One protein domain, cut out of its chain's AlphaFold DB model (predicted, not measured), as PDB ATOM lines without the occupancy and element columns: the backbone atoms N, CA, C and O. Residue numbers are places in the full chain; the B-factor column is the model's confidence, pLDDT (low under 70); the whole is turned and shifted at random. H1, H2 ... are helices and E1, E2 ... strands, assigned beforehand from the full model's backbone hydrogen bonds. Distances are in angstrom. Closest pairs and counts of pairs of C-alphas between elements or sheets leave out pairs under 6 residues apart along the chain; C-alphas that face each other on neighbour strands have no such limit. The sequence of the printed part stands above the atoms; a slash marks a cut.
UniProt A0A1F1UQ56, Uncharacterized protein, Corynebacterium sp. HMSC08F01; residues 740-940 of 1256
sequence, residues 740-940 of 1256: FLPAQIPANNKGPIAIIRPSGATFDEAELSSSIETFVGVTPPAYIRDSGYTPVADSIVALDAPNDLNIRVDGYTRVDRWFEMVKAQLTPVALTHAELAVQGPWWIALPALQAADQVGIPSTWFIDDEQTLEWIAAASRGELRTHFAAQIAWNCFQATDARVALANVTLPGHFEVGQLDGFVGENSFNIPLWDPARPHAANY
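This is residues 740 to 940 of the 1256 residues of an uncharacterized protein of Corynebacterium sp. HMSC08F01 (UniProt A0A1F1UQ56). A strongly twisted wall of seven parallel strands has H2 and H3 packed over one face, while H5 extends the helical side beyond H3 and H4 packs across H5. No named helix covers the other face, and H1 lies away from the sheet among long unnamed stretches. The printed part has 201 residues, under half of them in named elements, in the order E1, E2, H1, E3, H2, E4, H3, E5, H4, H5, E6, E7; the sheet's order is E3, E2, E1, E4, E5, E6, E7. The class is mixed, helices and strands; the whole is compact, with a radius of gyration of the C-alphas of 15.9 A and a rounded outline spanning 41 by 41 by 39 A.

E1, residues 753 to 758, begins at C-alpha 753 (127.960, 134.809, 162.497) and is 16.7 A long. E2, residues 772 to 778, is 16.9 A long; H1 is residues 782 to 786 and E3 residues 805 to 807. H2, residues 815 to 832, is 26.5 A long, with a kink of 30 degrees near residue 825. E4, residues 835 to 839, precedes H3, residues 842 to 855, 19.9 A long. E5, residues 859 to 863, is followed by H4, residues 866 to 876, 15.5 A, and H5, residues 884 to 895, 16.4 A. E6 is residues 898 to 902, and E7, residues 918 to 920, ends at C-alpha 920 (111.933, 138.110, 167.891).

Across the sheet, pairs within hydrogen-bond range include N 807 and O 777 for E3 and E2, 2.8 A; N 776 and O 755 for E2 and E1, 2.8 A; N 756 and O 837 for E1 and E4, 2.8 A; N 862 and O 838 for E4 and E5, 2.8 A; N 863 and O 900 for E5 and E6, 2.8 A; and N 920 and O 901 for E6 and E7, 2.9 A. E4, H3 and E5 form a strand-helix-strand unit, two parallel neighbour strands with a helix between, its crossover right-handed; E2, H1, E3 and E5, H4, H5, E6 are two more, also right-handed. E3, H2, E4 is a split unit, with E2 and E1 between its strands, and its crossover is right-handed. H2 and H3 are on the same face, making two layers, helices over a sheet, at heights over the sheet of 6.8 A and 8.4 A. They touch, closest at the C-alphas of Lys 823 and Pro 847, 4.6 A, at a steep tilt of 46 degrees. H3 touches H5, closest at the C-alphas of Trp 842 and Ala 889, 5.0 A; H5 only grazes the sheet. H4 touches H5, closest at the C-alphas of Trp 871 and Ala 886, 4.9 A, about perpendicular at 80 degrees. H4 and H1 are not on the sheet. Every O i to N i+4 pair is within hydrogen-bond range in H1, H4 and H5; in H2 10 of 14 are, in H3 9 of 10.

The C-alphas farthest apart, of Pro 802 and Gly 878, are 44.8 A apart. The printed part has no cut. The links E1 to E2, H1 to E3 and E6 to E7 are long. The mean pLDDT of the printed part is 79.7, and 45 residues are under 70, among them 785 to 804.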
ATOM      1  N   PHE A 740     121.258 114.549 157.516       86.75
ATOM      2  CA  PHE A 740     122.188 115.116 158.491       86.75
ATOM      3  C   PHE A 740     123.003 113.993 159.143       86.75
ATOM      4  O   PHE A 740     122.499 112.884 159.346       86.75
ATOM      5  N   LEU A 741     124.261 114.268 159.475       81.69
ATOM      6  CA  LEU A 741     125.176 113.303 160.083       81.69
ATOM      7  C   LEU A 741     124.897 113.143 161.588       81.69
ATOM      8  O   LEU A 741     124.207 113.971 162.175       81.69
ATOM      9  N   PRO A 742     125.402 112.095 162.268       72.75
ATOM     10  CA  PRO A 742     125.199 111.944 163.710       72.75
ATOM     11  C   PRO A 742     125.670 113.191 164.470       72.75
ATOM     12  O   PRO A 742     126.786 113.655 164.228       72.75
ATOM     13  N   ALA A 743     124.831 113.714 165.370       65.31
ATOM     14  CA  ALA A 743     125.079 114.976 166.063       65.31
ATOM     15  C   ALA A 743     126.433 114.971 166.795       65.31
ATOM     16  O   ALA A 743     126.770 114.023 167.508       65.31
ATOM     17  N   GLN A 744     127.205 116.042 166.616       66.19
ATOM     18  CA  GLN A 744     128.420 116.303 167.385       66.19
ATOM     19  C   GLN A 744     128.107 117.295 168.504       66.19
ATOM     20  O   GLN A 744     127.156 118.063 168.405       66.19
ATOM     21  N   ILE A 745     128.913 117.289 169.568       61.81
ATOM     22  CA  ILE A 745     128.872 118.365 170.563       61.81
ATOM     23  C   ILE A 745     129.419 119.617 169.863       61.81
ATOM     24  O   ILE A 745     130.591 119.581 169.471       61.81
ATOM     25  N   PRO A 746     128.629 120.694 169.684       59.88
ATOM     26  CA  PRO A 746     129.104 121.864 168.962       59.88
ATOM     27  C   PRO A 746     130.290 122.496 169.692       59.88
ATOM     28  O   PRO A 746     130.300 122.604 170.924       59.88
ATOM     29  N   ALA A 747     131.306 122.920 168.941       56.31
ATOM     30  CA  ALA A 747     132.398 123.692 169.519       56.31
ATOM     31  C   ALA A 747     131.836 125.022 170.050       56.31
ATOM     32  O   ALA A 747     131.145 125.738 169.325       56.31
ATOM     33  N   ASN A 748     132.118 125.355 171.315       58.47
ATOM     34  CA  ASN A 748     131.641 126.588 171.949       58.47
ATOM     35  C   ASN A 748     132.471 127.792 171.464       58.47
ATOM     36  O   ASN A 748     133.311 128.335 172.188       58.47
ATOM     37  N   ASN A 749     132.283 128.131 170.191       63.47
ATOM     38  CA  ASN A 749     133.058 129.116 169.457       63.47
ATOM     39  C   ASN A 749     132.431 130.505 169.600       63.47
ATOM     40  O   ASN A 749     131.273 130.720 169.264       63.47
ATOM     41  N   LYS A 750     133.235 131.469 170.055       68.19
ATOM     42  CA  LYS A 750     132.905 132.897 169.987       68.19
ATOM     43  C   LYS A 750     133.577 133.479 168.754       68.19
ATOM     44  O   LYS A 750     134.803 133.436 168.665       68.19
ATOM     45  N   GLY A 751     132.798 134.019 167.829       78.94
ATOM     46  CA  GLY A 751     133.295 134.565 166.570       78.94
ATOM     47  C   GLY A 751     132.152 135.061 165.685       78.94
ATOM     48  O   GLY A 751     131.021 135.142 166.165       78.94
ATOM     49  N   PRO A 752     132.433 135.405 164.421       85.94
ATOM     50  CA  PRO A 752     131.441 136.005 163.544       85.94
ATOM     51  C   PRO A 752     130.357 135.005 163.140       85.94
ATOM     52  O   PRO A 752     130.630 133.821 162.917       85.94
ATOM     53  N   ILE A 753     129.135 135.515 163.010       87.31
ATOM     54  CA  ILE A 753     127.960 134.809 162.497       87.31
ATOM     55  C   ILE A 753     127.755 135.227 161.037       87.31
ATOM     56  O   ILE A 753     127.861 136.414 160.711       87.31
ATOM     57  N   ALA A 754     127.441 134.266 160.168       89.62
ATOM     58  CA  ALA A 754     126.917 134.552 158.833       89.62
ATOM     59  C   ALA A 754     125.406 134.292 158.799       89.62
ATOM     60  O   ALA A 754     124.970 133.228 159.241       89.62
ATOM     61  N   ILE A 755     124.624 135.233 158.258       88.62
ATOM     62  CA  ILE A 755     123.188 135.046 157.997       88.62
ATOM     63  C   ILE A 755     122.973 134.646 156.537       88.62
ATOM     64  O   ILE A 755     123.352 135.375 155.622       88.62
ATOM     65  N   ILE A 756     122.321 133.507 156.320       91.75
ATOM     66  CA  ILE A 756     121.844 133.034 155.022       91.75
ATOM     67  C   ILE A 756     120.370 133.434 154.887       91.75
ATOM     68  O   ILE A 756     119.577 133.121 155.770       91.75
ATOM     69  N   ARG A 757     119.994 134.111 153.798       86.94
ATOM     70  CA  ARG A 757     118.624 134.605 153.547       86.94
ATOM     71  C   ARG A 757     118.257 134.528 152.058       86.94
ATOM     72  O   ARG A 757     119.163 134.521 151.222       86.94
ATOM     73  N   PRO A 758     116.967 134.485 151.671       83.06
ATOM     74  CA  PRO A 758     116.578 134.613 150.267       83.06
ATOM     75  C   PRO A 758     117.122 135.920 149.666       83.06
ATOM     76  O   PRO A 758     117.095 136.961 150.323       83.06
ATOM     77  N   SER A 759     117.624 135.895 148.427       77.56
ATOM     78  CA  SER A 759     118.108 137.114 147.757       77.56
ATOM     79  C   SER A 759     116.984 138.162 147.687       77.56
ATOM     80  O   SER A 759     115.962 137.922 147.049       77.56
ATOM     81  N   GLY A 760     117.183 139.319 148.325       64.19
ATOM     82  CA  GLY A 760     116.189 140.398 148.408       64.19
ATOM     83  C   GLY A 760     115.292 140.381 149.655       64.19
ATOM     84  O   GLY A 760     114.497 141.301 149.816       64.19
ATOM     85  N   ALA A 761     115.420 139.395 150.550       64.94
ATOM     86  CA  ALA A 761     114.762 139.438 151.855       64.94
ATOM     87  C   ALA A 761     115.447 140.451 152.791       64.94
ATOM     88  O   ALA A 761     116.675 140.464 152.923       64.94
ATOM     89  N   THR A 762     114.652 141.278 153.467       62.59
ATOM     90  CA  THR A 762     115.123 142.199 154.509       62.59
ATOM     91  C   THR A 762     115.060 141.552 155.890       62.59
ATOM     92  O   THR A 762     114.146 140.786 156.185       62.59
ATOM     93  N   PHE A 763     116.014 141.910 156.745       63.47
ATOM     94  CA  PHE A 763     115.993 141.675 158.190       63.47
ATOM     95  C   PHE A 763     116.263 143.044 158.827       63.47
ATOM     96  O   PHE A 763     117.127 143.760 158.316       63.47
ATOM     97  N   ASP A 764     115.534 143.437 159.875       60.91
ATOM     98  CA  ASP A 764     115.793 144.717 160.545       60.91
ATOM     99  C   ASP A 764     117.161 144.684 161.250       60.91
ATOM    100  O   ASP A 764     117.356 143.990 162.249       60.91
ATOM    101  N   GLU A 765     118.125 145.442 160.723       54.88
ATOM    102  CA  GLU A 765     119.475 145.545 161.281       54.88
ATOM    103  C   GLU A 765     119.485 146.080 162.724       54.88
ATOM    104  O   GLU A 765     120.430 145.803 163.461       54.88
ATOM    105  N   ALA A 766     118.441 146.796 163.164       50.28
ATOM    106  CA  ALA A 766     118.318 147.264 164.544       50.28
ATOM    107  C   ALA A 766     118.044 146.129 165.551       50.28
ATOM    108  O   ALA A 766     118.349 146.280 166.737       50.28
ATOM    109  N   GLU A 767     117.508 144.994 165.090       57.22
ATOM    110  CA  GLU A 767     117.300 143.776 165.886       57.22
ATOM    111  C   GLU A 767     118.467 142.779 165.758       57.22
ATOM    112  O   GLU A 767     118.496 141.750 166.436       57.22
ATOM    113  N   LEU A 768     119.458 143.073 164.911       62.12
ATOM    114  CA  LEU A 768     120.612 142.209 164.685       62.12
ATOM    115  C   LEU A 768     121.794 142.545 165.600       62.12
ATOM    116  O   LEU A 768     122.013 143.667 166.053       62.12
ATOM    117  N   SER A 769     122.591 141.519 165.880       66.00
ATOM    118  CA  SER A 769     123.797 141.655 166.687       66.00
ATOM    119  C   SER A 769     124.980 142.168 165.879       66.00
ATOM    120  O   SER A 769     125.217 141.717 164.761       66.00
ATOM    121  N   SER A 770     125.838 142.970 166.513       67.06
ATOM    122  CA  SER A 770     127.140 143.368 165.962       67.06
ATOM    123  C   SER A 770     128.108 142.199 165.709       67.06
ATOM    124  O   SER A 770     129.199 142.424 165.199       67.06
ATOM    125  N   SER A 771     127.763 140.971 166.116       74.62
ATOM    126  CA  SER A 771     128.513 139.747 165.795       74.62
ATOM    127  C   SER A 771     128.170 139.145 164.426       74.62
ATOM    128  O   SER A 771     128.794 138.159 164.038       74.62
ATOM    129  N   ILE A 772     127.192 139.692 163.701       79.81
ATOM    130  CA  ILE A 772     126.891 139.295 162.321       79.81
ATOM    131  C   ILE A 772     127.766 140.136 161.389       79.81
ATOM    132  O   ILE A 772     127.604 141.350 161.310       79.81
ATOM    133  N   GLU A 773     128.718 139.492 160.711       77.25
ATOM    134  CA  GLU A 773     129.709 140.178 159.860       77.25
ATOM    135  C   GLU A 773     129.480 139.952 158.355       77.25
ATOM    136  O   GLU A 773     129.979 140.727 157.535       77.25
ATOM    137  N   THR A 774     128.722 138.907 157.995       84.81
ATOM    138  CA  THR A 774     128.464 138.486 156.607       84.81
ATOM    139  C   THR A 774     126.985 138.163 156.400       84.81
ATOM    140  O   THR A 774     126.411 137.364 157.145       84.81
ATOM    141  N   PHE A 775     126.394 138.692 155.329       83.50
ATOM    142  CA  PHE A 775     125.104 138.238 154.811       83.50
ATOM    143  C   PHE A 775     125.306 137.462 153.509       83.50
ATOM    144  O   PHE A 775     126.146 137.810 152.678       83.50
ATOM    145  N   VAL A 776     124.530 136.396 153.325       86.75
ATOM    146  CA  VAL A 776     124.533 135.567 152.120       86.75
ATOM    147  C   VAL A 776     123.119 135.508 151.555       86.75
ATOM    148  O   VAL A 776     122.257 134.804 152.080       86.75
ATOM    149  N   GLY A 777     122.881 136.244 150.471       85.44
ATOM    150  CA  GLY A 777     121.679 136.094 149.658       85.44
ATOM    151  C   GLY A 777     121.728 134.784 148.871       85.44
ATOM    152  O   GLY A 777     122.757 134.459 148.281       85.44
ATOM    153  N   VAL A 778     120.632 134.030 148.842       86.81
ATOM    154  CA  VAL A 778     120.494 132.814 148.028       86.81
ATOM    155  C   VAL A 778     119.299 132.961 147.093       86.81
ATOM    156  O   VAL A 778     118.167 133.162 147.538       86.81
ATOM    157  N   THR A 779     119.536 132.854 145.784       84.94
ATOM    158  CA  THR A 779     118.473 132.998 144.775       84.94
ATOM    159  C   THR A 779     117.580 131.750 144.769       84.94
ATOM    160  O   THR A 779     118.127 130.671 144.522       84.94
ATOM    161  N   PRO A 780     116.252 131.851 144.995       82.69
ATOM    162  CA  PRO A 780     115.364 130.687 145.077       82.69
ATOM    163  C   PRO A 780     115.417 129.771 143.836       82.69
ATOM    164  O   PRO A 780     115.710 130.248 142.733       82.69
ATOM    165  N   PRO A 781     115.079 128.471 143.972       82.69
ATOM    166  CA  PRO A 781     114.848 127.582 142.832       82.69
ATOM    167  C   PRO A 781     113.820 128.168 141.852       82.69
ATOM    168  O   PRO A 781     112.864 128.814 142.280       82.69
ATOM    169  N   ALA A 782     113.980 127.904 140.549       75.62
ATOM    170  CA  ALA A 782     113.169 128.523 139.489       75.62
ATOM    171  C   ALA A 782     111.651 128.419 139.733       75.62
ATOM    172  O   ALA A 782     110.969 129.438 139.736       75.62
ATOM    173  N   TYR A 783     111.147 127.220 140.049       78.81
ATOM    174  CA  TYR A 783     109.723 127.007 140.328       78.81
ATOM    175  C   TYR A 783     109.206 127.832 141.523       78.81
ATOM    176  O   TYR A 783     108.135 128.414 141.423       78.81
ATOM    177  N   ILE A 784     109.987 127.965 142.606       76.38
ATOM    178  CA  ILE A 784     109.611 128.769 143.791       76.38
ATOM    179  C   ILE A 784     109.589 130.269 143.469       76.38
ATOM    180  O   ILE A 784     108.725 131.004 143.948       76.38
ATOM    181  N   ARG A 785     110.551 130.737 142.663       69.50
ATOM    182  CA  ARG A 785     110.620 132.136 142.221       69.50
ATOM    183  C   ARG A 785     109.392 132.515 141.392       69.50
ATOM    184  O   ARG A 785     108.860 133.608 141.559       69.50
ATOM    185  N   ASP A 786     108.954 131.613 140.519       58.22
ATOM    186  CA  ASP A 786     107.895 131.889 139.548       58.22
ATOM    187  C   ASP A 786     106.489 131.557 140.109       58.22
ATOM    188  O   ASP A 786     105.493 132.075 139.608       58.22
ATOM    189  N   SER A 787     106.396 130.790 141.207       58.09
ATOM    190  CA  SER A 787     105.154 130.512 141.956       58.09
ATOM    191  C   SER A 787     104.776 131.583 142.996       58.09
ATOM    192  O   SER A 787     103.863 131.370 143.790       58.09
ATOM    193  N   GLY A 788     105.463 132.730 143.022       47.59
ATOM    194  CA  GLY A 788     105.043 133.896 143.809       47.59
ATOM    195  C   GLY A 788     105.457 133.912 145.285       47.59
ATOM    196  O   GLY A 788     104.855 134.665 146.055       47.59
ATOM    197  N   TYR A 789     106.487 133.151 145.694       53.31
ATOM    198  CA  TYR A 789     107.092 133.339 147.021       53.31
ATOM    199  C   TYR A 789     107.545 134.798 147.173       53.31
ATOM    200  O   TYR A 789     108.492 135.247 146.525       53.31
ATOM    201  N   THR A 790     106.844 135.536 148.030       51.44
ATOM    202  CA  THR A 790     107.083 136.955 148.282       51.44
ATOM    203  C   THR A 790     107.665 137.073 149.687       51.44
ATOM    204  O   THR A 790     106.937 136.808 150.643       51.44
ATOM    205  N   PRO A 791     108.952 137.439 149.853       51.31
ATOM    206  CA  PRO A 791     109.497 137.738 151.172       51.31
ATOM    207  C   PRO A 791     108.646 138.816 151.850       51.31
ATOM    208  O   PRO A 791     108.245 139.776 151.190       51.31
ATOM    209  N   VAL A 792     108.390 138.685 153.154       47.81
ATOM    210  CA  VAL A 792     107.653 139.701 153.922       47.81
ATOM    211  C   VAL A 792     108.521 140.961 154.028       47.81
ATOM    212  O   VAL A 792     109.365 141.077 154.912       47.81
ATOM    213  N   ALA A 793     108.352 141.882 153.079       41.62
ATOM    214  CA  ALA A 793     109.235 143.026 152.878       41.62
ATOM    215  C   ALA A 793     108.466 144.356 152.903       41.62
ATOM    216  O   ALA A 793     108.184 144.949 151.864       41.62
ATOM    217  N   ASP A 794     108.220 144.864 154.113       34.50
ATOM    218  CA  ASP A 794     107.915 146.281 154.360       34.50
ATOM    219  C   ASP A 794     109.208 147.077 154.659       34.50
ATOM    220  O   ASP A 794     109.292 147.874 155.590       34.50
ATOM    221  N   SER A 795     110.262 146.867 153.859       37.41
ATOM    222  CA  SER A 795     111.363 147.830 153.692       37.41
ATOM    223  C   SER A 795     112.177 147.533 152.425       37.41
ATOM    224  O   SER A 795     112.234 146.401 151.955       37.41
ATOM    225  N   ILE A 796     112.803 148.566 151.848       37.31
ATOM    226  CA  ILE A 796     113.659 148.447 150.659       37.31
ATOM    227  C   ILE A 796     115.106 148.691 151.085       37.31
ATOM    228  O   ILE A 796     115.476 149.829 151.373       37.31
ATOM    229  N   VAL A 797     115.931 147.643 151.060       40.25
ATOM    230  CA  VAL A 797     117.393 147.753 151.155       40.25
ATOM    231  C   VAL A 797     117.996 147.275 149.836       40.25
ATOM    232  O   VAL A 797     117.736 146.158 149.391       40.25
ATOM    233  N   ALA A 798     118.780 148.135 149.184       40.97
ATOM    234  CA  ALA A 798     119.540 147.758 147.996       40.97
ATOM    235  C   ALA A 798     120.746 146.887 148.394       40.97
ATOM    236  O   ALA A 798     121.399 147.157 149.401       40.97
ATOM    237  N   LEU A 799     121.058 145.870 147.584       45.59
ATOM    238  CA  LEU A 799     122.155 144.903 147.782       45.59
ATOM    239  C   LEU A 799     123.554 145.506 147.501       45.59
ATOM    240  O   LEU A 799     124.383 144.893 146.835       45.59
ATOM    241  N   ASP A 800     123.812 146.709 148.017       41.31
ATOM    242  CA  ASP A 800     125.035 147.493 147.787       41.31
ATOM    243  C   ASP A 800     125.973 147.518 149.020       41.31
ATOM    244  O   ASP A 800     126.929 148.296 149.077       41.31
ATOM    245  N   ALA A 801     125.718 146.672 150.027       48.75
ATOM    246  CA  ALA A 801     126.583 146.522 151.197       48.75
ATOM    247  C   ALA A 801     127.865 145.730 150.839       48.75
ATOM    248  O   ALA A 801     127.777 144.636 150.278       48.75
ATOM    249  N   PRO A 802     129.075 146.220 151.177       42.31
ATOM    250  CA  PRO A 802     130.337 145.660 150.668       42.31
ATOM    251  C   PRO A 802     130.733 144.270 151.208       42.31
ATOM    252  O   PRO A 802     131.755 143.739 150.771       42.31
ATOM    253  N   ASN A 803     129.954 143.683 152.125       53.69
ATOM    254  CA  ASN A 803     130.191 142.353 152.703       53.69
ATOM    255  C   ASN A 803     129.186 141.281 152.224       53.69
ATOM    256  O   ASN A 803     129.313 140.120 152.621       53.69
ATOM    257  N   ASP A 804     128.195 141.635 151.398       65.94
ATOM    258  CA  ASP A 804     127.118 140.714 151.019       65.94
ATOM    259  C   ASP A 804     127.559 139.755 149.896       65.94
ATOM    260  O   ASP A 804     127.924 140.155 148.788       65.94
ATOM    261  N   LEU A 805     127.494 138.452 150.175       77.38
ATOM    262  CA  LEU A 805     127.678 137.385 149.191       77.38
ATOM    263  C   LEU A 805     126.328 137.032 148.554       77.38
ATOM    264  O   LEU A 805     125.304 137.005 149.230       77.38
ATOM    265  N   ASN A 806     126.315 136.689 147.264       82.12
ATOM    266  CA  ASN A 806     125.099 136.239 146.579       82.12
ATOM    267  C   ASN A 806     125.343 134.891 145.887       82.12
ATOM    268  O   ASN A 806     126.090 134.808 144.913       82.12
ATOM    269  N   ILE A 807     124.720 133.832 146.404       87.56
ATOM    270  CA  ILE A 807     124.756 132.485 145.836       87.56
ATOM    271  C   ILE A 807     123.636 132.366 144.809       87.56
ATOM    272  O   ILE A 807     122.443 132.362 145.132       87.56
ATOM    273  N   ARG A 808     124.043 132.214 143.550       82.94
ATOM    274  CA  ARG A 808     123.147 132.064 142.409       82.94
ATOM    275  C   ARG A 808     123.423 130.738 141.710       82.94
ATOM    276  O   ARG A 808     124.502 130.513 141.175       82.94
ATOM    277  N   VAL A 809     122.428 129.853 141.716       83.19
ATOM    278  CA  VAL A 809     122.442 128.600 140.950       83.19
ATOM    279  C   VAL A 809     121.527 128.795 139.747       83.19
ATOM    280  O   VAL A 809     120.308 128.721 139.865       83.19
ATOM    281  N   ASP A 810     122.116 129.117 138.597       65.06
ATOM    282  CA  ASP A 810     121.365 129.483 137.394       65.06
ATOM    283  C   ASP A 810     120.658 128.302 136.697       65.06
ATOM    284  O   ASP A 810     121.068 127.144 136.790       65.06
ATOM    285  N   GLY A 811     119.663 128.623 135.867       61.56
ATOM    286  CA  GLY A 811     119.061 127.712 134.886       61.56
ATOM    287  C   GLY A 811     118.336 126.480 135.449       61.56
ATOM    288  O   GLY A 811     118.086 126.358 136.645       61.56
ATOM    289  N   TYR A 812     117.982 125.560 134.545       70.25
ATOM    290  CA  TYR A 812     117.093 124.414 134.790       70.25
ATOM    291  C   TYR A 812     117.778 123.272 135.567       70.25
ATOM    292  O   TYR A 812     118.021 122.188 135.038       70.25
ATOM    293  N   THR A 813     118.140 123.533 136.822       84.56
ATOM    294  CA  THR A 813     118.760 122.563 137.734       84.56
ATOM    295  C   THR A 813     117.693 121.941 138.636       84.56
ATOM    296  O   THR A 813     116.972 122.664 139.321       84.56
ATOM    297  N   ARG A 814     117.604 120.602 138.678       89.88
ATOM    298  CA  ARG A 814     116.662 119.880 139.557       89.88
ATOM    299  C   ARG A 814     116.909 120.228 141.030       89.88
ATOM    300  O   ARG A 814     118.064 120.327 141.446       89.88
ATOM    301  N   VAL A 815     115.857 120.431 141.825       91.69
ATOM    302  CA  VAL A 815     115.991 121.109 143.133       91.69
ATOM    303  C   VAL A 815     116.821 120.333 144.175       91.69
ATOM    304  O   VAL A 815     117.522 120.944 144.976       91.69
ATOM    305  N   ASP A 816     116.885 118.999 144.105       91.88
ATOM    306  CA  ASP A 816     117.825 118.204 144.914       91.88
ATOM    307  C   ASP A 816     119.294 118.473 144.567       91.88
ATOM    308  O   ASP A 816     120.161 118.408 145.439       91.88
ATOM    309  N   ARG A 817     119.589 118.782 143.301       92.31
ATOM    310  CA  ARG A 817     120.921 119.218 142.865       92.31
ATOM    311  C   ARG A 817     121.169 120.674 143.268       92.31
ATOM    312  O   ARG A 817     122.288 120.998 143.655       92.31
ATOM    313  N   TRP A 818     120.136 121.522 143.238       93.25
ATOM    314  CA  TRP A 818     120.198 122.909 143.716       93.25
ATOM    315  C   TRP A 818     120.583 122.972 145.203       93.25
ATOM    316  O   TRP A 818     121.545 123.663 145.531       93.25
ATOM    317  N   PHE A 819     119.947 122.179 146.083       94.19
ATOM    318  CA  PHE A 819     120.314 122.111 147.509       94.19
ATOM    319  C   PHE A 819     121.800 121.769 147.694       94.19
ATOM    320  O   PHE A 819     122.519 122.420 148.448       94.19
ATOM    321  N   GLU A 820     122.294 120.777 146.953       94.38
ATOM    322  CA  GLU A 820     123.685 120.324 147.023       94.38
ATOM    323  C   GLU A 820     124.676 121.374 146.485       94.38
ATOM    324  O   GLU A 820     125.752 121.554 147.059       94.38
ATOM    325  N   MET A 821     124.308 122.115 145.433       93.06
ATOM    326  CA  MET A 821     125.102 123.236 144.913       93.06
ATOM    327  C   MET A 821     125.147 124.423 145.881       93.06
ATOM    328  O   MET A 821     126.204 125.041 146.018       93.06
ATOM    329  N   VAL A 822     124.041 124.745 146.560       94.12
ATOM    330  CA  VAL A 822     124.001 125.804 147.583       94.12
ATOM    331  C   VAL A 822     124.813 125.385 148.809       94.12
ATOM    332  O   VAL A 822     125.701 126.128 149.219       94.12
ATOM    333  N   LYS A 823     124.626 124.163 149.327       95.12
ATOM    334  CA  LYS A 823     125.429 123.591 150.426       95.12
ATOM    335  C   LYS A 823     126.934 123.674 150.135       95.12
ATOM    336  O   LYS A 823     127.711 124.151 150.965       95.12
ATOM    337  N   ALA A 824     127.360 123.261 148.938       93.75
ATOM    338  CA  ALA A 824     128.769 123.274 148.544       93.75
ATOM    339  C   ALA A 824     129.357 124.695 148.383       93.75
ATOM    340  O   ALA A 824     130.566 124.868 148.555       93.75
ATOM    341  N   GLN A 825     128.524 125.702 148.092       93.62
ATOM    342  CA  GLN A 825     128.901 127.126 148.053       93.62
ATOM    343  C   GLN A 825     128.832 127.815 149.428       93.62
ATOM    344  O   GLN A 825     129.586 128.753 149.670       93.62
ATOM    345  N   LEU A 826     128.004 127.319 150.352       93.75
ATOM    346  CA  LEU A 826     127.975 127.751 151.754       93.75
ATOM    347  C   LEU A 826     129.100 127.127 152.594       93.75
ATOM    348  O   LEU A 826     129.520 127.722 153.582       93.75
ATOM    349  N   THR A 827     129.647 125.970 152.201       92.56
ATOM    350  CA  THR A 827     130.726 125.297 152.960       92.56
ATOM    351  C   THR A 827     131.959 126.202 153.190       92.56
ATOM    352  O   THR A 827     132.459 126.231 154.312       92.56
ATOM    353  N   PRO A 828     132.459 126.987 152.207       89.31
ATOM    354  CA  PRO A 828     133.518 127.974 152.446       89.31
ATOM    355  C   PRO A 828     133.153 129.067 153.456       89.31
ATOM    356  O   PRO A 828     134.031 129.484 154.203       89.31
ATOM    357  N   VAL A 829     131.887 129.503 153.501       89.69
ATOM    358  CA  VAL A 829     131.396 130.491 154.479       89.69
ATOM    359  C   VAL A 829     131.361 129.868 155.876       89.69
ATOM    360  O   VAL A 829     131.866 130.463 156.822       89.69
ATOM    361  N   ALA A 830     130.866 128.633 155.999       89.62
ATOM    362  CA  ALA A 830     130.881 127.872 157.250       89.62
ATOM    363  C   ALA A 830     132.301 127.686 157.820       89.62
ATOM    364  O   ALA A 830     132.496 127.747 159.029       89.62
ATOM    365  N   LEU A 831     133.320 127.508 156.972       87.69
ATOM    366  CA  LEU A 831     134.714 127.344 157.418       87.69
ATOM    367  C   LEU A 831     135.339 128.618 158.022       87.69
ATOM    368  O   LEU A 831     136.316 128.509 158.770       87.69
ATOM    369  N   THR A 832     134.807 129.806 157.706       85.69
ATOM    370  CA  THR A 832     135.318 131.101 158.202       85.69
ATOM    371  C   THR A 832     134.486 131.712 159.330       85.69
ATOM    372  O   THR A 832     134.888 132.739 159.868       85.69
ATOM    373  N   HIS A 833     133.354 131.105 159.694       89.06
ATOM    374  CA  HIS A 833     132.430 131.617 160.708       89.06
ATOM    375  C   HIS A 833     132.345 130.687 161.926       89.06
ATOM    376  O   HIS A 833     132.698 129.510 161.866       89.06
ATOM    377  N   ALA A 834     131.902 131.235 163.059       87.44
ATOM    378  CA  ALA A 834     131.687 130.463 164.282       87.44
ATOM    379  C   ALA A 834     130.335 129.733 164.284       87.44
ATOM    380  O   ALA A 834     130.204 128.720 164.961       87.44
ATOM    381  N   GLU A 835     129.356 130.251 163.539       89.25
ATOM    382  CA  GLU A 835     127.962 129.806 163.511       89.25
ATOM    383  C   GLU A 835     127.312 130.235 162.185       89.25
ATOM    384  O   GLU A 835     127.626 131.311 161.662       89.25
ATOM    385  N   LEU A 836     126.406 129.408 161.651       91.88
ATOM    386  CA  LEU A 836     125.523 129.803 160.550       91.88
ATOM    387  C   LEU A 836     124.110 130.058 161.073       91.88
ATOM    388  O   LEU A 836     123.452 129.156 161.587       91.88
ATOM    389  N   ALA A 837     123.619 131.272 160.872       91.00
ATOM    390  CA  ALA A 837     122.214 131.596 161.032       91.00
ATOM    391  C   ALA A 837     121.513 131.524 159.668       91.00
ATOM    392  O   ALA A 837     122.066 131.958 158.661       91.00
ATOM    393  N   VAL A 838     120.291 131.002 159.613       92.56
ATOM    394  CA  VAL A 838     119.456 131.026 158.407       92.56
ATOM    395  C   VAL A 838     118.116 131.682 158.712       92.56
ATOM    396  O   VAL A 838     117.452 131.311 159.675       92.56
ATOM    397  N   GLN A 839     117.742 132.664 157.897       89.00
ATOM    398  CA  GLN A 839     116.404 133.243 157.828       89.00
ATOM    399  C   GLN A 839     115.692 132.623 156.626       89.00
ATOM    400  O   GLN A 839     116.259 132.597 155.528       89.00
ATOM    401  N   GLY A 840     114.462 132.151 156.808       87.19
ATOM    402  CA  GLY A 840     113.624 131.723 155.695       87.19
ATOM    403  C   GLY A 840     112.808 130.452 155.946       87.19
ATOM    404  O   GLY A 840     112.957 129.789 156.978       87.19
ATOM    405  N   PRO A 841     112.018 130.035 154.945       89.31
ATOM    406  CA  PRO A 841     111.342 128.739 154.902       89.31
ATOM    407  C   PRO A 841     112.307 127.544 154.809       89.31
ATOM    408  O   PRO A 841     113.509 127.664 154.554       89.31
ATOM    409  N   TRP A 842     111.754 126.337 154.940       91.38
ATOM    410  CA  TRP A 842     112.492 125.063 154.929       91.38
ATOM    411  C   TRP A 842     113.471 124.868 153.748       91.38
ATOM    412  O   TRP A 842     114.502 124.211 153.912       91.38
ATOM    413  N   TRP A 843     113.180 125.420 152.561       91.56
ATOM    414  CA  TRP A 843     113.981 125.185 151.352       91.56
ATOM    415  C   TRP A 843     115.339 125.902 151.371       91.56
ATOM    416  O   TRP A 843     116.280 125.423 150.736       91.56
ATOM    417  N   ILE A 844     115.476 127.010 152.111       92.31
ATOM    418  CA  ILE A 844     116.780 127.652 152.346       92.31
ATOM    419  C   ILE A 844     117.455 127.108 153.609       92.31
ATOM    420  O   ILE A 844     118.681 126.981 153.643       92.31
ATOM    421  N   ALA A 845     116.661 126.686 154.598       94.38
ATOM    422  CA  ALA A 845     117.159 126.048 155.810       94.38
ATOM    423  C   ALA A 845     117.937 124.757 155.507       94.38
ATOM    424  O   ALA A 845     119.076 124.625 155.952       94.38
ATOM    425  N   LEU A 846     117.389 123.843 154.694       95.25
ATOM    426  CA  LEU A 846     118.027 122.557 154.383       95.25
ATOM    427  C   LEU A 846     119.509 122.684 153.954       95.25
ATOM    428  O   LEU A 846     120.363 122.120 154.643       95.25
ATOM    429  N   PRO A 847     119.873 123.400 152.870       95.75
ATOM    430  CA  PRO A 847     121.267 123.475 152.429       95.75
ATOM    431  C   PRO A 847     122.175 124.268 153.383       95.75
ATOM    432  O   PRO A 847     123.372 123.978 153.446       95.75
ATOM    433  N   ALA A 848     121.637 125.235 154.138       95.38
ATOM    434  CA  ALA A 848     122.402 126.005 155.121       95.38
ATOM    435  C   ALA A 848     122.754 125.164 156.358       95.38
ATOM    436  O   ALA A 848     123.923 125.068 156.735       95.38
ATOM    437  N   LEU A 849     121.764 124.472 156.929       94.00
ATOM    438  CA  LEU A 849     121.946 123.555 158.055       94.00
ATOM    439  C   LEU A 849     122.848 122.373 157.665       94.00
ATOM    440  O   LEU A 849     123.700 121.963 158.448       94.00
ATOM    441  N   GLN A 850     122.734 121.860 156.435       93.50
ATOM    442  CA  GLN A 850     123.645 120.826 155.934       93.50
ATOM    443  C   GLN A 850     125.091 121.318 155.779       93.50
ATOM    444  O   GLN A 850     126.013 120.532 155.985       93.50
ATOM    445  N   ALA A 851     125.321 122.590 155.433       93.88
ATOM    446  CA  ALA A 851     126.670 123.156 155.385       93.88
ATOM    447  C   ALA A 851     127.268 123.314 156.797       93.88
ATOM    448  O   ALA A 851     128.445 123.003 156.998       93.88
ATOM    449  N   ALA A 852     126.454 123.718 157.780       91.12
ATOM    450  CA  ALA A 852     126.843 123.767 159.190       91.12
ATOM    451  C   ALA A 852     127.177 122.364 159.743       91.12
ATOM    452  O   ALA A 852     128.277 122.158 160.254       91.12
ATOM    453  N   ASP A 853     126.299 121.372 159.539       88.81
ATOM    454  CA  ASP A 853     126.482 119.968 159.953       88.81
ATOM    455  C   ASP A 853     127.688 119.308 159.248       88.81
ATOM    456  O   ASP A 853     128.448 118.558 159.867       88.81
ATOM    457  N   GLN A 854     127.956 119.646 157.978       89.94
ATOM    458  CA  GLN A 854     129.145 119.181 157.252       89.94
ATOM    459  C   GLN A 854     130.453 119.675 157.894       89.94
ATOM    460  O   GLN A 854     131.401 118.889 157.995       89.94
ATOM    461  N   VAL A 855     130.506 120.942 158.328       88.94
ATOM    462  CA  VAL A 855     131.693 121.584 158.938       88.94
ATOM    463  C   VAL A 855     131.777 121.375 160.458       88.94
ATOM    464  O   VAL A 855     132.873 121.449 161.008       88.94
ATOM    465  N   GLY A 856     130.665 121.050 161.124       84.88
ATOM    466  CA  GLY A 856     130.580 120.782 162.566       84.88
ATOM    467  C   GLY A 856     130.368 122.021 163.446       84.88
ATOM    468  O   GLY A 856     130.724 121.990 164.625       84.88
ATOM    469  N   ILE A 857     129.835 123.114 162.893       86.81
ATOM    470  CA  ILE A 857     129.566 124.363 163.632       86.81
ATOM    471  C   ILE A 857     128.081 124.502 164.020       86.81
ATOM    472  O   ILE A 857     127.237 123.936 163.323       86.81
ATOM    473  N   PRO A 858     127.754 125.243 165.103       88.31
ATOM    474  CA  PRO A 858     126.377 125.538 165.493       88.31
ATOM    475  C   PRO A 858     125.540 126.196 164.392       88.31
ATOM    476  O   PRO A 858     126.064 126.880 163.502       88.31
ATOM    477  N   SER A 859     124.224 126.045 164.524       90.62
ATOM    478  CA  SER A 859     123.232 126.605 163.617       90.62
ATOM    479  C   SER A 859     122.002 127.193 164.322       90.62
ATOM    480  O   SER A 859     121.419 126.569 165.211       90.62
ATOM    481  N   THR A 860     121.568 128.372 163.869       91.25
ATOM    482  CA  THR A 860     120.318 129.022 164.305       91.25
ATOM    483  C   THR A 860     119.365 129.160 163.116       91.25
ATOM    484  O   THR A 860     119.776 129.620 162.053       91.25
ATOM    485  N   TRP A 861     118.089 128.796 163.275       92.88
ATOM    486  CA  TRP A 861     117.056 128.979 162.246       92.88
ATOM    487  C   TRP A 861     116.003 129.984 162.717       92.88
ATOM    488  O   TRP A 861     115.260 129.713 163.661       92.88
ATOM    489  N   PHE A 862     115.951 131.132 162.038       90.25
ATOM    490  CA  PHE A 862     114.903 132.142 162.131       90.25
ATOM    491  C   PHE A 862     113.806 131.821 161.107       90.25
ATOM    492  O   PHE A 862     114.028 131.912 159.898       90.25
ATOM    493  N   ILE A 863     112.640 131.405 161.594       90.00
ATOM    494  CA  ILE A 863     111.508 130.963 160.779       90.00
ATOM    495  C   ILE A 863     110.534 132.136 160.608       90.00
ATOM    496  O   ILE A 863     109.964 132.618 161.589       90.00
ATOM    497  N   ASP A 864     110.360 132.579 159.364       85.00
ATOM    498  CA  ASP A 864     109.489 133.682 158.922       85.00
ATOM    499  C   ASP A 864     108.404 133.240 157.917       85.00
ATOM    500  O   ASP A 864     107.786 134.073 157.258       85.00
ATOM    501  N   ASP A 865     108.147 131.931 157.827       85.06
ATOM    502  CA  ASP A 865     107.154 131.330 156.932       85.06
ATOM    503  C   ASP A 865     106.111 130.502 157.706       85.06
ATOM    504  O   ASP A 865     106.445 129.527 158.389       85.06
ATOM    505  N   GLU A 866     104.834 130.876 157.578       86.00
ATOM    506  CA  GLU A 866     103.716 130.230 158.281       86.00
ATOM    507  C   GLU A 866     103.497 128.782 157.804       86.00
ATOM    508  O   GLU A 866     103.306 127.885 158.629       86.00
ATOM    509  N   GLN A 867     103.619 128.515 156.495       86.38
ATOM    510  CA  GLN A 867     103.435 127.171 155.928       86.38
ATOM    511  C   GLN A 867     104.492 126.184 156.456       86.38
ATOM    512  O   GLN A 867     104.167 125.053 156.824       86.38
ATOM    513  N   THR A 868     105.753 126.614 156.561       90.69
ATOM    514  CA  THR A 868     106.831 125.837 157.192       90.69
ATOM    515  C   THR A 868     106.476 125.454 158.634       90.69
ATOM    516  O   THR A 868     106.701 124.309 159.032       90.69
ATOM    517  N   LEU A 869     105.893 126.371 159.415       90.94
ATOM    518  CA  LEU A 869     105.492 126.116 160.804       90.94
ATOM    519  C   LEU A 869     104.298 125.155 160.903       90.94
ATOM    520  O   LEU A 869     104.313 124.266 161.758       90.94
ATOM    521  N   GLU A 870     103.300 125.269 160.023       89.81
ATOM    522  CA  GLU A 870     102.191 124.307 159.926       89.81
ATOM    523  C   GLU A 870     102.686 122.892 159.596       89.81
ATOM    524  O   GLU A 870     102.322 121.923 160.272       89.81
ATOM    525  N   TRP A 871     103.574 122.767 158.607       90.94
ATOM    526  CA  TRP A 871     104.167 121.491 158.209       90.94
ATOM    527  C   TRP A 871     104.996 120.848 159.323       90.94
ATOM    528  O   TRP A 871     104.855 119.648 159.565       90.94
ATOM    529  N   ILE A 872     105.811 121.631 160.038       92.69
ATOM    530  CA  ILE A 872     106.559 121.180 161.224       92.69
ATOM    531  C   ILE A 872     105.593 120.675 162.305       92.69
ATOM    532  O   ILE A 872     105.783 119.580 162.846       92.69
ATOM    533  N   ALA A 873     104.520 121.419 162.582       91.19
ATOM    534  CA  ALA A 873     103.548 121.042 163.598       91.19
ATOM    535  C   ALA A 873     102.826 119.729 163.248       91.19
ATOM    536  O   ALA A 873     102.742 118.837 164.090       91.19
ATOM    537  N   ALA A 874     102.355 119.566 162.012       88.38
ATOM    538  CA  ALA A 874     101.716 118.331 161.559       88.38
ATOM    539  C   ALA A 874     102.691 117.135 161.549       88.38
ATOM    540  O   ALA A 874     102.414 116.085 162.137       88.38
ATOM    541  N   ALA A 875     103.876 117.301 160.954       88.81
ATOM    542  CA  ALA A 875     104.878 116.240 160.863       88.81
ATOM    543  C   ALA A 875     105.369 115.757 162.240       88.81
ATOM    544  O   ALA A 875     105.559 114.553 162.428       88.81
ATOM    545  N   SER A 876     105.501 116.654 163.225       86.94
ATOM    546  CA  SER A 876     105.903 116.295 164.596       86.94
ATOM    547  C   SER A 876     104.900 115.387 165.323       86.94
ATOM    548  O   SER A 876     105.311 114.512 166.087       86.94
ATOM    549  N   ARG A 877     103.596 115.497 165.019       85.44
ATOM    550  CA  ARG A 877     102.549 114.565 165.490       85.44
ATOM    551  C   ARG A 877     102.500 113.250 164.702       85.44
ATOM    552  O   ARG A 877     101.749 112.338 165.047       85.44
ATOM    553  N   GLY A 878     103.305 113.124 163.648       78.00
ATOM    554  CA  GLY A 878     103.305 111.977 162.748       78.00
ATOM    555  C   GLY A 878     102.172 111.990 161.720       78.00
ATOM    556  O   GLY A 878     101.872 110.927 161.168       78.00
ATOM    557  N   GLU A 879     101.565 113.154 161.467       80.38
ATOM    558  CA  GLU A 879     100.765 113.439 160.268       80.38
ATOM    559  C   GLU A 879     101.714 113.672 159.066       80.38
ATOM    560  O   GLU A 879     102.939 113.636 159.218       80.38
ATOM    561  N   LEU A 880     101.181 113.858 157.850       81.62
ATOM    562  CA  LEU A 880     101.963 114.204 156.644       81.62
ATOM    563  C   LEU A 880     103.192 113.297 156.363       81.62
ATOM    564  O   LEU A 880     104.221 113.755 155.864       81.62
ATOM    565  N   ARG A 881     103.125 111.993 156.680       76.12
ATOM    566  CA  ARG A 881     104.283 111.067 156.586       76.12
ATOM    567  C   ARG A 881     104.823 110.871 155.168       76.12
ATOM    568  O   ARG A 881     106.022 110.632 155.006       76.12
ATOM    569  N   THR A 882     103.944 110.950 154.176       74.38
ATOM    570  CA  THR A 882     104.234 110.870 152.735       74.38
ATOM    571  C   THR A 882     104.562 112.238 152.129       74.38
ATOM    572  O   THR A 882     105.054 112.310 151.010       74.38
ATOM    573  N   HIS A 883     104.367 113.339 152.864       83.62
ATOM    574  CA  HIS A 883     104.589 114.680 152.334       83.62
ATOM    575  C   HIS A 883     106.074 115.066 152.388       83.62
ATOM    576  O   HIS A 883     106.562 115.594 153.390       83.62
ATOM    577  N   PHE A 884     106.795 114.848 151.289       87.94
ATOM    578  CA  PHE A 884     108.256 114.988 151.214       87.94
ATOM    579  C   PHE A 884     108.798 116.309 151.801       87.94
ATOM    580  O   PHE A 884     109.666 116.281 152.670       87.94
ATOM    581  N   ALA A 885     108.262 117.472 151.405       88.62
ATOM    582  CA  ALA A 885     108.761 118.759 151.911       88.62
ATOM    583  C   ALA A 885     108.464 119.017 153.401       88.62
ATOM    584  O   ALA A 885     109.340 119.512 154.104       88.62
ATOM    585  N   ALA A 886     107.296 118.622 153.919       89.06
ATOM    586  CA  ALA A 886     106.992 118.718 155.348       89.06
ATOM    587  C   ALA A 886     107.933 117.842 156.195       89.06
ATOM    588  O   ALA A 886     108.370 118.239 157.273       89.06
ATOM    589  N   GLN A 887     108.308 116.668 155.680       90.25
ATOM    590  CA  GLN A 887     109.252 115.760 156.335       90.25
ATOM    591  C   GLN A 887     110.695 116.294 156.281       90.25
ATOM    592  O   GLN A 887     111.420 116.185 157.269       90.25
ATOM    593  N   ILE A 888     111.089 116.957 155.186       91.88
ATOM    594  CA  ILE A 888     112.341 117.727 155.096       91.88
ATOM    595  C   ILE A 888     112.346 118.887 156.106       91.88
ATOM    596  O   ILE A 888     113.325 119.046 156.835       91.88
ATOM    597  N   ALA A 889     111.267 119.672 156.188       92.81
ATOM    598  CA  ALA A 889     111.138 120.792 157.124       92.81
ATOM    599  C   ALA A 889     111.248 120.328 158.585       92.81
ATOM    600  O   ALA A 889     112.006 120.902 159.368       92.81
ATOM    601  N   TRP A 890     110.570 119.231 158.931       92.31
ATOM    602  CA  TRP A 890     110.662 118.605 160.248       92.31
ATOM    603  C   TRP A 890     112.071 118.095 160.566       92.31
ATOM    604  O   TRP A 890     112.591 118.356 161.650       92.31
ATOM    605  N   ASN A 891     112.732 117.434 159.614       90.62
ATOM    606  CA  ASN A 891     114.121 117.004 159.772       90.62
ATOM    607  C   ASN A 891     115.077 118.193 159.980       90.62
ATOM    608  O   ASN A 891     115.975 118.096 160.813       90.62
ATOM    609  N   CYS A 892     114.883 119.311 159.269       92.88
ATOM    610  CA  CYS A 892     115.637 120.549 159.490       92.88
ATOM    611  C   CYS A 892     115.414 121.075 160.912       92.88
ATOM    612  O   CYS A 892     116.374 121.331 161.630       92.88
ATOM    613  N   PHE A 893     114.158 121.135 161.358       92.56
ATOM    614  CA  PHE A 893     113.789 121.611 162.693       92.56
ATOM    615  C   PHE A 893     114.358 120.732 163.821       92.56
ATOM    616  O   PHE A 893     114.756 121.246 164.864       92.56
ATOM    617  N   GLN A 894     114.457 119.414 163.613       88.81
ATOM    618  CA  GLN A 894     115.162 118.503 164.525       88.81
ATOM    619  C   GLN A 894     116.693 118.650 164.485       88.81
ATOM    620  O   GLN A 894     117.370 118.250 165.436       88.81
ATOM    621  N   ALA A 895     117.256 119.136 163.376       86.81
ATOM    622  CA  ALA A 895     118.697 119.198 163.163       86.81
ATOM    623  C   ALA A 895     119.351 120.484 163.686       86.81
ATOM    624  O   ALA A 895     120.516 120.400 164.081       86.81
ATOM    625  N   THR A 896     118.622 121.606 163.695       90.12
ATOM    626  CA  THR A 896     119.064 122.932 164.163       90.12
ATOM    627  C   THR A 896     119.356 122.969 165.671       90.12
ATOM    628  O   THR A 896     118.654 122.331 166.459       90.12
ATOM    629  N   ASP A 897     120.349 123.762 166.090       87.81
ATOM    630  CA  ASP A 897     120.727 123.920 167.504       87.81
ATOM    631  C   ASP A 897     119.871 124.951 168.265       87.81
ATOM    632  O   ASP A 897     119.612 124.763 169.455       87.81
ATOM    633  N   ALA A 898     119.422 126.021 167.593       89.00
ATOM    634  CA  ALA A 898     118.472 127.004 168.126       89.00
ATOM    635  C   ALA A 898     117.380 127.378 167.104       89.00
ATOM    636  O   ALA A 898     117.670 127.736 165.961       89.00
ATOM    637  N   ARG A 899     116.111 127.314 167.519       92.25
ATOM    638  CA  ARG A 899     114.928 127.582 166.682       92.25
ATOM    639  C   ARG A 899     114.226 128.845 167.159       92.25
ATOM    640  O   ARG A 899     113.816 128.923 168.319       92.25
ATOM    641  N   VAL A 900     114.076 129.816 166.269       89.25
ATOM    642  CA  VAL A 900     113.565 131.154 166.579       89.25
ATOM    643  C   VAL A 900     112.433 131.495 165.617       89.25
ATOM    644  O   VAL A 900     112.588 131.322 164.413       89.25
ATOM    645  N   ALA A 901     111.306 131.988 166.124       87.62
ATOM    646  CA  ALA A 901     110.229 132.532 165.288       87.62
ATOM    647  C   ALA A 901     110.252 134.071 165.301       87.62
ATOM    648  O   ALA A 901     110.632 134.684 166.303       87.62
ATOM    649  N   LEU A 902     109.864 134.693 164.188       84.12
ATOM    650  CA  LEU A 902     109.785 136.152 164.033       84.12
ATOM    651  C   LEU A 902     108.357 136.669 164.311       84.12
ATOM    652  O   LEU A 902     107.380 135.947 164.140       84.12
ATOM    653  N   ALA A 903     108.200 137.919 164.756       68.62
ATOM    654  CA  ALA A 903     106.892 138.455 165.172       68.62
ATOM    655  C   ALA A 903     105.856 138.606 164.045       68.62
ATOM    656  O   ALA A 903     104.681 138.835 164.325       68.62
ATOM    657  N   ASN A 904     106.277 138.488 162.788       70.75
ATOM    658  CA  ASN A 904     105.413 138.546 161.615       70.75
ATOM    659  C   ASN A 904     104.751 137.201 161.256       70.75
ATOM    660  O   ASN A 904     103.924 137.202 160.348       70.75
ATOM    661  N   VAL A 905     105.073 136.089 161.937       74.50
ATOM    662  CA  VAL A 905     104.421 134.783 161.706       74.50
ATOM    663  C   VAL A 905     103.410 134.407 162.785       74.50
ATOM    664  O   VAL A 905     103.668 134.486 163.989       74.50
ATOM    665  N   THR A 906     102.259 133.899 162.349       81.50
ATOM    666  CA  THR A 906     101.254 133.289 163.220       81.50
ATOM    667  C   THR A 906     101.669 131.862 163.574       81.50
ATOM    668  O   THR A 906     101.806 131.006 162.703       81.50
ATOM    669  N   LEU A 907     101.826 131.556 164.868       83.44
ATOM    670  CA  LEU A 907     102.009 130.168 165.298       83.44
ATOM    671  C   LEU A 907     100.693 129.380 165.134       83.44
ATOM    672  O   LEU A 907      99.664 129.818 165.661       83.44
ATOM    673  N   PRO A 908     100.705 128.199 164.485       84.94
ATOM    674  CA  PRO A 908      99.528 127.341 164.391       84.94
ATOM    675  C   PRO A 908      98.974 127.009 165.781       84.94
ATOM    676  O   PRO A 908      99.729 126.683 166.696       84.94
ATOM    677  N   GLY A 909      97.648 127.018 165.954       79.75
ATOM    678  CA  GLY A 909      97.006 126.846 167.273       79.75
ATOM    679  C   GLY A 909      97.262 125.499 167.973       79.75
ATOM    680  O   GLY A 909      96.867 125.312 169.122       79.75
ATOM    681  N   HIS A 910      97.915 124.562 167.285       80.19
ATOM    682  CA  HIS A 910      98.320 123.241 167.761       80.19
ATOM    683  C   HIS A 910      99.857 123.048 167.779       80.19
ATOM    684  O   HIS A 910     100.331 121.918 167.902       80.19
ATOM    685  N   PHE A 911     100.641 124.115 167.583       88.12
ATOM    686  CA  PHE A 911     102.106 124.080 167.584       88.12
ATOM    687  C   PHE A 911     102.639 123.880 169.012       88.12
ATOM    688  O   PHE A 911     102.194 124.542 169.953       88.12
ATOM    689  N   GLU A 912     103.621 122.993 169.200       85.00
ATOM    690  CA  GLU A 912     104.261 122.801 170.506       85.00
ATOM    691  C   GLU A 912     105.239 123.947 170.805       85.00
ATOM    692  O   GLU A 912     106.439 123.851 170.565       85.00
ATOM    693  N   VAL A 913     104.716 125.045 171.357       82.81
ATOM    694  CA  VAL A 913     105.452 126.289 171.664       82.81
ATOM    695  C   VAL A 913     106.761 126.051 172.441       82.81
ATOM    696  O   VAL A 913     107.746 126.747 172.218       82.81
ATOM    697  N   GLY A 914     106.810 125.029 173.304       81.25
ATOM    698  CA  GLY A 914     108.015 124.639 174.050       81.25
ATOM    699  C   GLY A 914     109.150 124.024 173.214       81.25
ATOM    700  O   GLY A 914     110.195 123.707 173.776       81.25
ATOM    701  N   GLN A 915     108.961 123.837 171.903       85.44
ATOM    702  CA  GLN A 915     110.007 123.423 170.962       85.44
ATOM    703  C   GLN A 915     110.740 124.610 170.303       85.44
ATOM    704  O   GLN A 915     111.696 124.377 169.565       85.44
ATOM    705  N   LEU A 916     110.315 125.857 170.547       89.00
ATOM    706  CA  LEU A 916     111.028 127.069 170.125       89.00
ATOM    707  C   LEU A 916     111.944 127.561 171.254       89.00
ATOM    708  O   LEU A 916     111.538 127.618 172.414       89.00
ATOM    709  N   ASP A 917     113.174 127.936 170.905       88.12
ATOM    710  CA  ASP A 917     114.181 128.433 171.849       88.12
ATOM    711  C   ASP A 917     114.119 129.966 172.014       88.12
ATOM    712  O   ASP A 917     114.576 130.500 173.026       88.12
ATOM    713  N   GLY A 918     113.527 130.683 171.048       86.62
ATOM    714  CA  GLY A 918     113.371 132.137 171.102       86.62
ATOM    715  C   GLY A 918     112.279 132.705 170.189       86.62
ATOM    716  O   GLY A 918     111.772 132.037 169.288       86.62
ATOM    717  N   PHE A 919     111.938 133.972 170.422       85.69
ATOM    718  CA  PHE A 919     111.015 134.767 169.609       85.69
ATOM    719  C   PHE A 919     111.553 136.194 169.431       85.69
ATOM    720  O   PHE A 919     112.018 136.796 170.402       85.69
ATOM    721  N   VAL A 920     111.491 136.740 168.219       82.94
ATOM    722  CA  VAL A 920     111.933 138.110 167.891       82.94
ATOM    723  C   VAL A 920     110.701 139.009 167.742       82.94
ATOM    724  O   VAL A 920     109.839 138.699 166.929       82.94
ATOM    725  N   GLY A 921     110.605 140.097 168.516       75.69
ATOM    726  CA  GLY A 921     109.489 141.063 168.497       75.69
ATOM    727  C   GLY A 921     108.417 140.853 169.588       75.69
ATOM    728  O   GLY A 921     108.701 140.299 170.653       75.69
ATOM    729  N   GLU A 922     107.180 141.334 169.379       69.94
ATOM    730  CA  GLU A 922     106.110 141.277 170.399       69.94
ATOM    731  C   GLU A 922     105.565 139.852 170.614       69.94
ATOM    732  O   GLU A 922     104.830 139.289 169.805       69.94
ATOM    733  N   ASN A 923     105.902 139.261 171.759       69.69
ATOM    734  CA  ASN A 923     105.672 137.848 172.041       69.69
ATOM    735  C   ASN A 923     104.419 137.606 172.898       69.69
ATOM    736  O   ASN A 923     104.443 137.731 174.125       69.69
ATOM    737  N   SER A 924     103.335 137.187 172.244       69.56
ATOM    738  CA  SER A 924     102.069 136.812 172.897       69.56
ATOM    739  C   SER A 924     102.043 135.375 173.450       69.56
ATOM    740  O   SER A 924     101.076 134.985 174.103       69.56
ATOM    741  N   PHE A 925     103.087 134.576 173.199       72.50
ATOM    742  CA  PHE A 925     103.107 133.124 173.424       72.50
ATOM    743  C   PHE A 925     103.950 132.687 174.635       72.50
ATOM    744  O   PHE A 925     104.036 131.495 174.927       72.50
ATOM    745  N   ASN A 926     104.548 133.637 175.365       78.19
ATOM    746  CA  ASN A 926     105.378 133.398 176.556       78.19
ATOM    747  C   ASN A 926     106.635 132.527 176.290       78.19
ATOM    748  O   ASN A 926     107.146 131.861 177.192       78.19
ATOM    749  N   ILE A 927     107.140 132.560 175.051       83.88
ATOM    750  CA  ILE A 927     108.462 132.041 174.638       83.88
ATOM    751  C   ILE A 927     109.557 132.974 175.222       83.88
ATOM    752  O   ILE A 927     109.249 134.128 175.530       83.88
ATOM    753  N   PRO A 928     110.830 132.572 175.385       84.19
ATOM    754  CA  PRO A 928     111.910 133.536 175.613       84.19
ATOM    755  C   PRO A 928     112.016 134.563 174.471       84.19
ATOM    756  O   PRO A 928     111.929 134.205 173.300       84.19
ATOM    757  N   LEU A 929     112.226 135.843 174.792       84.25
ATOM    758  CA  LEU A 929     112.605 136.832 173.777       84.25
ATOM    759  C   LEU A 929     114.069 136.629 173.375       84.25
ATOM    760  O   LEU A 929     114.927 136.410 174.233       84.25
ATOM    761  N   TRP A 930     114.345 136.729 172.079       85.25
ATOM    762  CA  TRP A 930     115.699 136.743 171.540       85.25
ATOM    763  C   TRP A 930     116.419 138.039 171.953       85.25
ATOM    764  O   TRP A 930     115.888 139.135 171.785       85.25
ATOM    765  N   ASP A 931     117.626 137.916 172.510       82.94
ATOM    766  CA  ASP A 931     118.502 139.013 172.940       82.94
ATOM    767  C   ASP A 931     119.661 139.194 171.928       82.94
ATOM    768  O   ASP A 931     120.599 138.382 171.898       82.94
ATOM    769  N   PRO A 932     119.663 140.276 171.122       76.62
ATOM    770  CA  PRO A 932     120.735 140.561 170.165       76.62
ATOM    771  C   PRO A 932     122.113 140.774 170.814       76.62
ATOM    772  O   PRO A 932     123.132 140.662 170.135       76.62
ATOM    773  N   ALA A 933     122.199 141.027 172.126       78.00
ATOM    774  CA  ALA A 933     123.474 141.076 172.845       78.00
ATOM    775  C   ALA A 933     124.058 139.679 173.152       78.00
ATOM    776  O   ALA A 933     125.183 139.574 173.651       78.00
ATOM    777  N   ARG A 934     123.314 138.600 172.872       81.00
ATOM    778  CA  ARG A 934     123.695 137.199 173.118       81.00
ATOM    779  C   ARG A 934     123.361 136.289 171.923       81.00
ATOM    780  O   ARG A 934     122.775 135.234 172.127       81.00
ATOM    781  N   PRO A 935     123.752 136.628 170.686       78.81
ATOM    782  CA  PRO A 935     123.157 136.081 169.458       78.81
ATOM    783  C   PRO A 935     123.465 134.610 169.145       78.81
ATOM    784  O   PRO A 935     122.940 134.082 168.177       78.81
ATOM    785  N   HIS A 936     124.353 133.958 169.896       84.62
ATOM    786  CA  HIS A 936     124.758 132.587 169.594       84.62
ATOM    787  C   HIS A 936     123.723 131.552 170.043       84.62
ATOM    788  O   HIS A 936     123.245 131.636 171.178       84.62
ATOM    789  N   ALA A 937     123.493 130.514 169.229       83.69
ATOM    790  CA  ALA A 937     122.626 129.365 169.539       83.69
ATOM    791  C   ALA A 937     122.843 128.798 170.958       83.69
ATOM    792  O   ALA A 937     121.896 128.472 171.680       83.69
ATOM    793  N   ALA A 938     124.105 128.755 171.402       78.06
ATOM    794  CA  ALA A 938     124.520 128.272 172.720       78.06
ATOM    795  C   ALA A 938     123.929 129.049 173.921       78.06
ATOM    796  O   ALA A 938     124.028 128.570 175.050       78.06
ATOM    797  N   ASN A 939     123.337 130.231 173.708       77.31
ATOM    798  CA  ASN A 939     122.654 131.002 174.753       77.31
ATOM    799  C   ASN A 939     121.157 130.666 174.891       77.31
ATOM    800  O   ASN A 939     120.569 131.045 175.904       77.31
ATOM    801  N   TYR A 940     120.560 129.974 173.913       74.81
ATOM    802  CA  TYR A 940     119.112 129.714 173.847       74.81
ATOM    803  C   TYR A 940     118.744 128.228 173.896       74.81
ATOM    804  O   TYR A 940     117.656 127.886 174.349       74.81
TER     805      TYR A 940